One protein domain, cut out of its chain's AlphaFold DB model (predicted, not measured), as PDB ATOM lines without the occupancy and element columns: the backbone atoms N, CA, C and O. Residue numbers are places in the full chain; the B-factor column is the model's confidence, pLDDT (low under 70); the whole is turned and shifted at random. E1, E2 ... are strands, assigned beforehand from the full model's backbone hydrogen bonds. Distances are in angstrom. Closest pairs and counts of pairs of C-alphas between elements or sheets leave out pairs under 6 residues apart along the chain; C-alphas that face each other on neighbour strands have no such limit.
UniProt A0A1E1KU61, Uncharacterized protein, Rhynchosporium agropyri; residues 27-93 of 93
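AT A GLANCE: This is residues 27 to 93 of the 93 residues of an uncharacterized protein of Rhynchosporium agropyri (UniProt A0A1E1KU61). What is the shape? Little regular structure: loops join a small antiparallel sheet, E3-E5-E4, at one end to a hairpin, E1 and E2, at the other. What makes it up? The printed part has 67 residues, no named helix and strands E1 to E5 in chain order; the class is all strand, with 19 residues in named elements. It is compact, radius of gyration of the C-alphas 11.7 A, spanning 36 by 24 by 18 A.

HOW THE PARTS SIT: How is the larger sheet paired? Inner strand E5, residues 87 to 92, is antiparallel to E3, residues 63 to 65 (N 64 and O 88, 3.0 A), and to E4, residues 76 to 79 (N 77 and O 91, 2.8 A). Where is the hairpin? E1, residues 39 to 41, and E2, residues 52 to 54, are antiparallel, N 40 and O 53 being 2.9 A apart; both are apart from E3, E4 and E5.

IN THESE COORDINATES: Where does E1 begin? C-alpha 39 is at (-27.786, -8.346, 46.083). Which strand is longest? E5, 16.1 A, ends with C-alpha 92 at (-11.531, 0.468, 33.349).

THE WHOLE: Is it unbroken? The printed part has no cut, and its links are short. Where is confidence low? Residues 44 to 48, 82 to 84 and 93 are under 70.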
ATOM      1  N   GLU A  27     -34.317  -2.504  47.080       85.44
ATOM      2  CA  GLU A  27     -34.586  -3.778  47.754       85.44
ATOM      3  C   GLU A  27     -34.599  -4.917  46.746       85.44
ATOM      4  O   GLU A  27     -35.357  -4.875  45.785       85.44
ATOM      5  N   CYS A  28     -33.801  -5.951  46.980       85.06
ATOM      6  CA  CYS A  28     -33.675  -7.070  46.054       85.06
ATOM      7  C   CYS A  28     -34.004  -8.390  46.740       85.06
ATOM      8  O   CYS A  28     -33.841  -8.536  47.955       85.06
ATOM      9  N   LYS A  29     -34.467  -9.358  45.947       84.38
ATOM     10  CA  LYS A  29     -34.613 -10.760  46.354       84.38
ATOM     11  C   LYS A  29     -33.452 -11.602  45.833       84.38
ATOM     12  O   LYS A  29     -33.102 -12.598  46.458       84.38
ATOM     13  N   GLY A  30     -32.838 -11.192  44.724       81.38
ATOM     14  CA  GLY A  30     -31.653 -11.828  44.165       81.38
ATOM     15  C   GLY A  30     -30.809 -10.876  43.323       81.38
ATOM     16  O   GLY A  30     -31.177  -9.732  43.074       81.38
ATOM     17  N   GLY A  31     -29.648 -11.360  42.877       79.19
ATOM     18  CA  GLY A  31     -28.704 -10.553  42.098       79.19
ATOM     19  C   GLY A  31     -29.281 -10.012  40.787       79.19
ATOM     20  O   GLY A  31     -28.974  -8.889  40.420       79.19
ATOM     21  N   GLY A  32     -30.166 -10.763  40.122       78.25
ATOM     22  CA  GLY A  32     -30.796 -10.333  38.864       78.25
ATOM     23  C   GLY A  32     -31.721  -9.119  38.998       78.25
ATOM     24  O   GLY A  32     -32.013  -8.472  37.997       78.25
ATOM     25  N   ASP A  33     -32.137  -8.782  40.222       81.44
ATOM     26  CA  ASP A  33     -32.905  -7.566  40.482       81.44
ATOM     27  C   ASP A  33     -32.014  -6.318  40.468       81.44
ATOM     28  O   ASP A  33     -32.541  -5.216  40.414       81.44
ATOM     29  N   CYS A  34     -30.687  -6.460  40.537       83.69
ATOM     30  CA  CYS A  34     -29.743  -5.360  40.707       83.69
ATOM     31  C   CYS A  34     -28.998  -5.051  39.413       83.69
ATOM     32  O   CYS A  34     -28.554  -5.966  38.725       83.69
ATOM     33  N   VAL A  35     -28.769  -3.765  39.125       83.69
ATOM     34  CA  VAL A  35     -27.948  -3.334  37.977       83.69
ATOM     35  C   VAL A  35     -26.555  -3.957  38.047       83.69
ATOM     36  O   VAL A  35     -26.088  -4.516  37.066       83.69
ATOM     37  N   SER A  36     -25.927  -3.951  39.225       83.81
ATOM     38  CA  SER A  36     -24.626  -4.590  39.438       83.81
ATOM     39  C   SER A  36     -24.651  -6.116  39.391       83.81
ATOM     40  O   SER A  36     -23.594  -6.744  39.376       83.81
ATOM     41  N   GLY A  37     -25.823  -6.747  39.432       84.88
ATOM     42  CA  GLY A  37     -25.950  -8.179  39.684       84.88
ATOM     43  C   GLY A  37     -25.714  -8.579  41.151       84.88
ATOM     44  O   GLY A  37     -25.754  -9.770  41.470       84.88
ATOM     45  N   VAL A  38     -25.452  -7.624  42.058       85.31
ATOM     46  CA  VAL A  38     -25.061  -7.889  43.453       85.31
ATOM     47  C   VAL A  38     -26.174  -7.489  44.415       85.31
ATOM     48  O   VAL A  38     -26.430  -6.312  44.656       85.31
ATOM     49  N   CYS A  39     -26.790  -8.497  45.029       87.12
ATOM     50  CA  CYS A  39     -27.786  -8.346  46.083       87.12
ATOM     51  C   CYS A  39     -27.190  -8.851  47.399       87.12
ATOM     52  O   CYS A  39     -26.863 -10.034  47.511       87.12
ATOM     53  N   ARG A  40     -26.997  -7.967  48.382       85.19
ATOM     54  CA  ARG A  40     -26.360  -8.307  49.664       85.19
ATOM     55  C   ARG A  40     -27.342  -8.149  50.822       85.19
ATOM     56  O   ARG A  40     -28.177  -7.245  50.775       85.19
ATOM     57  N   PRO A  41     -27.231  -8.980  51.873       84.62
ATOM     58  CA  PRO A  41     -28.021  -8.798  53.083       84.62
ATOM     59  C   PRO A  41     -27.763  -7.405  53.661       84.62
ATOM     60  O   PRO A  41     -26.615  -6.987  53.824       84.62
ATOM     61  N   TRP A  42     -28.836  -6.665  53.926       79.50
ATOM     62  CA  TRP A  42     -28.747  -5.288  54.394       79.50
ATOM     63  C   TRP A  42     -28.751  -5.239  55.917       79.50
ATOM     64  O   TRP A  42     -29.730  -5.618  56.560       79.50
ATOM     65  N   VAL A  43     -27.664  -4.721  56.485       70.50
ATOM     66  CA  VAL A  43     -27.487  -4.567  57.931       70.50
ATOM     67  C   VAL A  43     -27.507  -3.072  58.256       70.50
ATOM     68  O   VAL A  43     -26.470  -2.435  58.402       70.50
ATOM     69  N   GLY A  44     -28.697  -2.464  58.274       67.31
ATOM     70  CA  GLY A  44     -28.833  -1.026  58.521       67.31
ATOM     71  C   GLY A  44     -30.265  -0.497  58.435       67.31
ATOM     72  O   GLY A  44     -31.221  -1.247  58.226       67.31
ATOM     73  N   THR A  45     -30.418   0.819  58.573       54.75
ATOM     74  CA  THR A  45     -31.676   1.548  58.359       54.75
ATOM     75  C   THR A  45     -31.676   2.257  56.995       54.75
ATOM     76  O   THR A  45     -30.629   2.733  56.560       54.75
ATOM     77  N   PRO A  46     -32.826   2.353  56.301       61.59
ATOM     78  CA  PRO A  46     -34.133   1.799  56.660       61.59
ATOM     79  C   PRO A  46     -34.168   0.265  56.571       61.59
ATOM     80  O   PRO A  46     -33.421  -0.343  55.802       61.59
ATOM     81  N   LYS A  47     -35.036  -0.350  57.390       66.50
ATOM     82  CA  LYS A  47     -35.236  -1.804  57.427       66.50
ATOM     83  C   LYS A  47     -35.609  -2.292  56.029       66.50
ATOM     84  O   LYS A  47     -36.464  -1.691  55.387       66.50
ATOM     85  N   SER A  48     -34.961  -3.362  55.575       68.62
ATOM     86  CA  SER A  48     -35.316  -3.981  54.303       68.62
ATOM     87  C   SER A  48     -36.487  -4.950  54.485       68.62
ATOM     88  O   SER A  48     -36.455  -5.780  55.396       68.62
ATOM     89  N   HIS A  49     -37.504  -4.869  53.628       77.50
ATOM     90  CA  HIS A  49     -38.619  -5.816  53.576       77.50
ATOM     91  C   HIS A  49     -38.190  -7.185  53.037       77.50
ATOM     92  O   HIS A  49     -38.739  -8.202  53.456       77.50
ATOM     93  N   THR A  50     -37.205  -7.224  52.137       79.44
ATOM     94  CA  THR A  50     -36.646  -8.468  51.583       79.44
ATOM     95  C   THR A  50     -35.463  -9.005  52.392       79.44
ATOM     96  O   THR A  50     -35.070 -10.152  52.207       79.44
ATOM     97  N   GLY A  51     -34.889  -8.191  53.285       83.31
ATOM     98  CA  GLY A  51     -33.669  -8.504  54.036       83.31
ATOM     99  C   GLY A  51     -32.373  -8.231  53.263       83.31
ATOM    100  O   GLY A  51     -31.293  -8.305  53.849       83.31
ATOM    101  N   SER A  52     -32.471  -7.852  51.986       86.75
ATOM    102  CA  SER A  52     -31.332  -7.650  51.092       86.75
ATOM    103  C   SER A  52     -31.517  -6.420  50.212       86.75
ATOM    104  O   SER A  52     -32.630  -6.058  49.827       86.75
ATOM    105  N   ARG A  53     -30.411  -5.758  49.876       86.00
ATOM    106  CA  ARG A  53     -30.402  -4.583  49.003       86.00
ATOM    107  C   ARG A  53     -29.321  -4.690  47.937       86.00
ATOM    108  O   ARG A  53     -28.292  -5.337  48.140       86.00
ATOM    109  N   CYS A  54     -29.586  -4.061  46.800       85.44
ATOM    110  CA  CYS A  54     -28.636  -3.942  45.711       85.44
ATOM    111  C   CYS A  54     -27.443  -3.112  46.151       85.44
ATOM    112  O   CYS A  54     -27.600  -2.093  46.831       85.44
ATOM    113  N   VAL A  55     -26.258  -3.564  45.760       83.88
ATOM    114  CA  VAL A  55     -25.001  -2.880  46.044       83.88
ATOM    115  C   VAL A  55     -24.261  -2.685  44.741       83.88
ATOM    116  O   VAL A  55     -24.023  -3.654  44.028       83.88
ATOM    117  N   GLY A  56     -23.883  -1.450  44.446       78.94
ATOM    118  CA  GLY A  56     -23.321  -1.092  43.159       78.94
ATOM    119  C   GLY A  56     -24.417  -0.783  42.142       78.94
ATOM    120  O   GLY A  56     -25.411  -1.493  41.990       78.94
ATOM    121  N   SER A  57     -24.194   0.295  41.411       82.62
ATOM    122  CA  SER A  57     -24.986   0.776  40.284       82.62
ATOM    123  C   SER A  57     -24.258   0.579  38.950       82.62
ATOM    124  O   SER A  57     -24.703   1.101  37.925       82.62
ATOM    125  N   GLY A  58     -23.132  -0.142  38.973       83.88
ATOM    126  CA  GLY A  58     -22.273  -0.401  37.825       83.88
ATOM    127  C   GLY A  58     -21.316   0.743  37.487       83.88
ATOM    128  O   GLY A  58     -20.795   0.779  36.375       83.88
ATOM    129  N   ASN A  59     -21.098   1.707  38.385       87.56
ATOM    130  CA  ASN A  59     -20.094   2.750  38.172       87.56
ATOM    131  C   ASN A  59     -18.692   2.242  38.554       87.56
ATOM    132  O   ASN A  59     -18.550   1.279  39.306       87.56
ATOM    133  N   LYS A  60     -17.642   2.918  38.077       89.31
ATOM    134  CA  LYS A  60     -16.253   2.601  38.433       89.31
ATOM    135  C   LYS A  60     -16.031   2.578  39.952       89.31
ATOM    136  O   LYS A  60     -16.452   3.492  40.657       89.31
ATOM    137  N   GLY A  61     -15.320   1.561  40.432       86.69
ATOM    138  CA  GLY A  61     -15.022   1.313  41.842       86.69
ATOM    139  C   GLY A  61     -16.155   0.643  42.624       86.69
ATOM    140  O   GLY A  61     -15.973   0.335  43.799       86.69
ATOM    141  N   GLU A  62     -17.320   0.413  42.011       88.19
ATOM    142  CA  GLU A  62     -18.443  -0.255  42.668       88.19
ATOM    143  C   GLU A  62     -18.402  -1.772  42.476       88.19
ATOM    144  O   GLU A  62     -17.791  -2.291  41.542       88.19
ATOM    145  N   LEU A  63     -19.094  -2.490  43.363       86.75
ATOM    146  CA  LEU A  63     -19.208  -3.940  43.272       86.75
ATOM    147  C   LEU A  63     -20.026  -4.359  42.049       86.75
ATOM    148  O   LEU A  63     -21.036  -3.741  41.712       86.75
ATOM    149  N   CYS A  64     -19.615  -5.466  41.445       87.88
ATOM    150  CA  CYS A  64     -20.242  -6.063  40.276       87.88
ATOM    151  C   CYS A  64     -20.265  -7.587  40.399       87.88
ATOM    152  O   CYS A  64     -19.471  -8.170  41.136       87.88
ATOM    153  N   LYS A  65     -21.184  -8.252  39.698       87.00
ATOM    154  CA  LYS A  65     -21.253  -9.711  39.647       87.00
ATOM    155  C   LYS A  65     -20.509 -10.236  38.424       87.00
ATOM    156  O   LYS A  65     -20.791  -9.865  37.289       87.00
ATOM    157  N   ILE A  66     -19.579 -11.150  38.655       84.31
ATOM    158  CA  ILE A  66     -18.783 -11.759  37.593       84.31
ATOM    159  C   ILE A  66     -19.668 -12.727  36.807       84.31
ATOM    160  O   ILE A  66     -20.452 -13.482  37.381       84.31
ATOM    161  N   GLY A  67     -19.576 -12.671  35.478       77.56
ATOM    162  CA  GLY A  67     -20.423 -13.462  34.583       77.56
ATOM    163  C   GLY A  67     -21.859 -12.942  34.438       77.56
ATOM    164  O   GLY A  67     -22.649 -13.560  33.729       77.56
ATOM    165  N   PHE A  68     -22.210 -11.813  35.065       80.44
ATOM    166  CA  PHE A  68     -23.473 -11.124  34.812       80.44
ATOM    167  C   PHE A  68     -23.236  -9.978  33.822       80.44
ATOM    168  O   PHE A  68     -22.617  -8.958  34.131       80.44
ATOM    169  N   ALA A  69     -23.686 -10.178  32.583       74.75
ATOM    170  CA  ALA A  69     -23.542  -9.177  31.536       74.75
ATOM    171  C   ALA A  69     -24.335  -7.911  31.904       74.75
ATOM    172  O   ALA A  69     -25.509  -7.993  32.258       74.75
ATOM    173  N   GLY A  70     -23.689  -6.746  31.822       77.81
ATOM    174  CA  GLY A  70     -24.299  -5.468  32.202       77.81
ATOM    175  C   GLY A  70     -24.170  -5.102  33.685       77.81
ATOM    176  O   GLY A  70     -24.711  -4.075  34.080       77.81
ATOM    177  N   SER A  71     -23.419  -5.874  34.485       83.75
ATOM    178  CA  SER A  71     -23.090  -5.507  35.873       83.75
ATOM    179  C   SER A  71     -22.355  -4.175  36.009       83.75
ATOM    180  O   SER A  71     -22.448  -3.521  37.045       83.75
ATOM    181  N   CYS A  72     -21.603  -3.786  34.985       87.56
ATOM    182  CA  CYS A  72     -20.905  -2.515  34.920       87.56
ATOM    183  C   CYS A  72     -21.462  -1.697  33.759       87.56
ATOM    184  O   CYS A  72     -21.762  -2.227  32.687       87.56
ATOM    185  N   LYS A  73     -21.615  -0.393  33.976       87.00
ATOM    186  CA  LYS A  73     -21.939   0.547  32.910       87.00
ATOM    187  C   LYS A  73     -20.727   0.683  32.007       87.00
ATOM    188  O   LYS A  73     -19.606   0.808  32.492       87.00
ATOM    189  N   ALA A  74     -20.968   0.744  30.702       83.31
ATOM    190  CA  ALA A  74     -19.921   1.087  29.753       83.31
ATOM    191  C   ALA A  74     -19.260   2.429  30.147       83.31
ATOM    192  O   ALA A  74     -19.977   3.358  30.538       83.31
ATOM    193  N   PRO A  75     -17.924   2.553  30.044       87.69
ATOM    194  CA  PRO A  75     -16.972   1.608  29.444       87.69
ATOM    195  C   PRO A  75     -16.349   0.595  30.429       87.69
ATOM    196  O   PRO A  75     -15.352  -0.028  30.093       87.69
ATOM    197  N   TYR A  76     -16.876   0.458  31.645       89.00
ATOM    198  CA  TYR A  76     -16.234  -0.331  32.697       89.00
ATOM    199  C   TYR A  76     -16.493  -1.834  32.557       89.00
ATOM    200  O   TYR A  76     -17.587  -2.256  32.172       89.00
ATOM    201  N   GLU A  77     -15.514  -2.636  32.965       88.75
ATOM    202  CA  GLU A  77     -15.600  -4.092  33.041       88.75
ATOM    203  C   GLU A  77     -15.548  -4.582  34.487       88.75
ATOM    204  O   GLU A  77     -14.961  -3.955  35.369       88.75
ATOM    205  N   CYS A  78     -16.200  -5.715  34.746       88.06
ATOM    206  CA  CYS A  78     -16.230  -6.315  36.073       88.06
ATOM    207  C   CYS A  78     -14.988  -7.187  36.291       88.06
ATOM    208  O   CYS A  78     -14.903  -8.287  35.742       88.06
ATOM    209  N   ILE A  79     -14.045  -6.718  37.112       88.31
ATOM    210  CA  ILE A  79     -12.769  -7.397  37.369       88.31
ATOM    211  C   ILE A  79     -12.807  -8.099  38.731       88.31
ATOM    212  O   ILE A  79     -13.205  -7.513  39.738       88.31
ATOM    213  N   ASN A  80     -12.377  -9.365  38.785       85.94
ATOM    214  CA  ASN A  80     -12.242 -10.098  40.047       85.94
ATOM    215  C   ASN A  80     -10.874  -9.841  40.688       85.94
ATOM    216  O   ASN A  80      -9.907 -10.531  40.378       85.94
ATOM    217  N   GLU A  81     -10.797  -8.876  41.598       70.38
ATOM    218  CA  GLU A  81      -9.541  -8.562  42.291       70.38
ATOM    219  C   GLU A  81      -9.230  -9.524  43.451       70.38
ATOM    220  O   GLU A  81      -8.077  -9.638  43.856       70.38
ATOM    221  N   ILE A  82     -10.238 -10.218  43.999       64.12
ATOM    222  CA  ILE A  82     -10.096 -10.961  45.266       64.12
ATOM    223  C   ILE A  82      -9.983 -12.482  45.068       64.12
ATOM    224  O   ILE A  82      -9.464 -13.154  45.951       64.12
ATOM    225  N   GLY A  83     -10.364 -13.036  43.914       55.41
ATOM    226  CA  GLY A  83     -10.219 -14.463  43.602       55.41
ATOM    227  C   GLY A  83     -11.074 -15.372  44.499       55.41
ATOM    228  O   GLY A  83     -10.817 -15.544  45.685       55.41
ATOM    229  N   GLY A  84     -12.103 -16.009  43.930       59.94
ATOM    230  CA  GLY A  84     -12.920 -17.010  44.642       59.94
ATOM    231  C   GLY A  84     -14.293 -16.541  45.139       59.94
ATOM    232  O   GLY A  84     -14.982 -17.303  45.811       59.94
ATOM    233  N   ASN A  85     -14.725 -15.328  44.786       71.50
ATOM    234  CA  ASN A  85     -16.114 -14.877  44.928       71.50
ATOM    235  C   ASN A  85     -16.681 -14.524  43.543       71.50
ATOM    236  O   ASN A  85     -15.948 -13.997  42.709       71.50
ATOM    237  N   ASP A  86     -17.984 -14.725  43.329       79.50
ATOM    238  CA  ASP A  86     -18.723 -14.281  42.131       79.50
ATOM    239  C   ASP A  86     -18.904 -12.749  42.088       79.50
ATOM    240  O   ASP A  86     -19.691 -12.224  41.302       79.50
ATOM    241  N   THR A  87     -18.214 -12.013  42.966       84.00
ATOM    242  CA  THR A  87     -18.251 -10.552  43.051       84.00
ATOM    243  C   THR A  87     -16.886  -9.985  42.665       84.00
ATOM    244  O   THR A  87     -15.869 -10.466  43.161       84.00
ATOM    245  N   GLY A  88     -16.872  -8.956  41.827       89.12
ATOM    246  CA  GLY A  88     -15.700  -8.159  41.473       89.12
ATOM    247  C   GLY A  88     -15.945  -6.665  41.687       89.12
ATOM    248  O   GLY A  88     -16.922  -6.278  42.339       89.12
ATOM    249  N   THR A  89     -15.088  -5.844  41.088       89.75
ATOM    250  CA  THR A  89     -15.189  -4.379  41.067       89.75
ATOM    251  C   THR A  89     -15.271  -3.891  39.619       89.75
ATOM    252  O   THR A  89     -14.554  -4.399  38.757       89.75
ATOM    253  N   CYS A  90     -16.137  -2.917  39.329       89.38
ATOM    254  CA  CYS A  90     -16.153  -2.261  38.024       89.38
ATOM    255  C   CYS A  90     -14.910  -1.384  37.871       89.38
ATOM    256  O   CYS A  90     -14.751  -0.406  38.598       89.38
ATOM    257  N   SER A  91     -14.070  -1.690  36.896       88.94
ATOM    258  CA  SER A  91     -12.831  -0.964  36.621       88.94
ATOM    259  C   SER A  91     -12.740  -0.631  35.138       88.94
ATOM    260  O   SER A  91     -13.525  -1.135  34.334       88.94
ATOM    261  N   ASP A  92     -11.832   0.271  34.767       86.06
ATOM    262  CA  ASP A  92     -11.531   0.468  33.349       86.06
ATOM    263  C   ASP A  92     -11.013  -0.855  32.763       86.06
ATOM    264  O   ASP A  92     -10.229  -1.546  33.417       86.06
ATOM    265  N   SER A  93     -11.511  -1.198  31.573       67.19
ATOM    266  CA  SER A  93     -11.039  -2.315  30.743       67.19
ATOM    267  C   SER A  93      -9.560  -2.190  30.397       67.19
ATOM    268  O   SER A  93      -9.175  -1.054  30.021       67.19
TER     269      SER A  93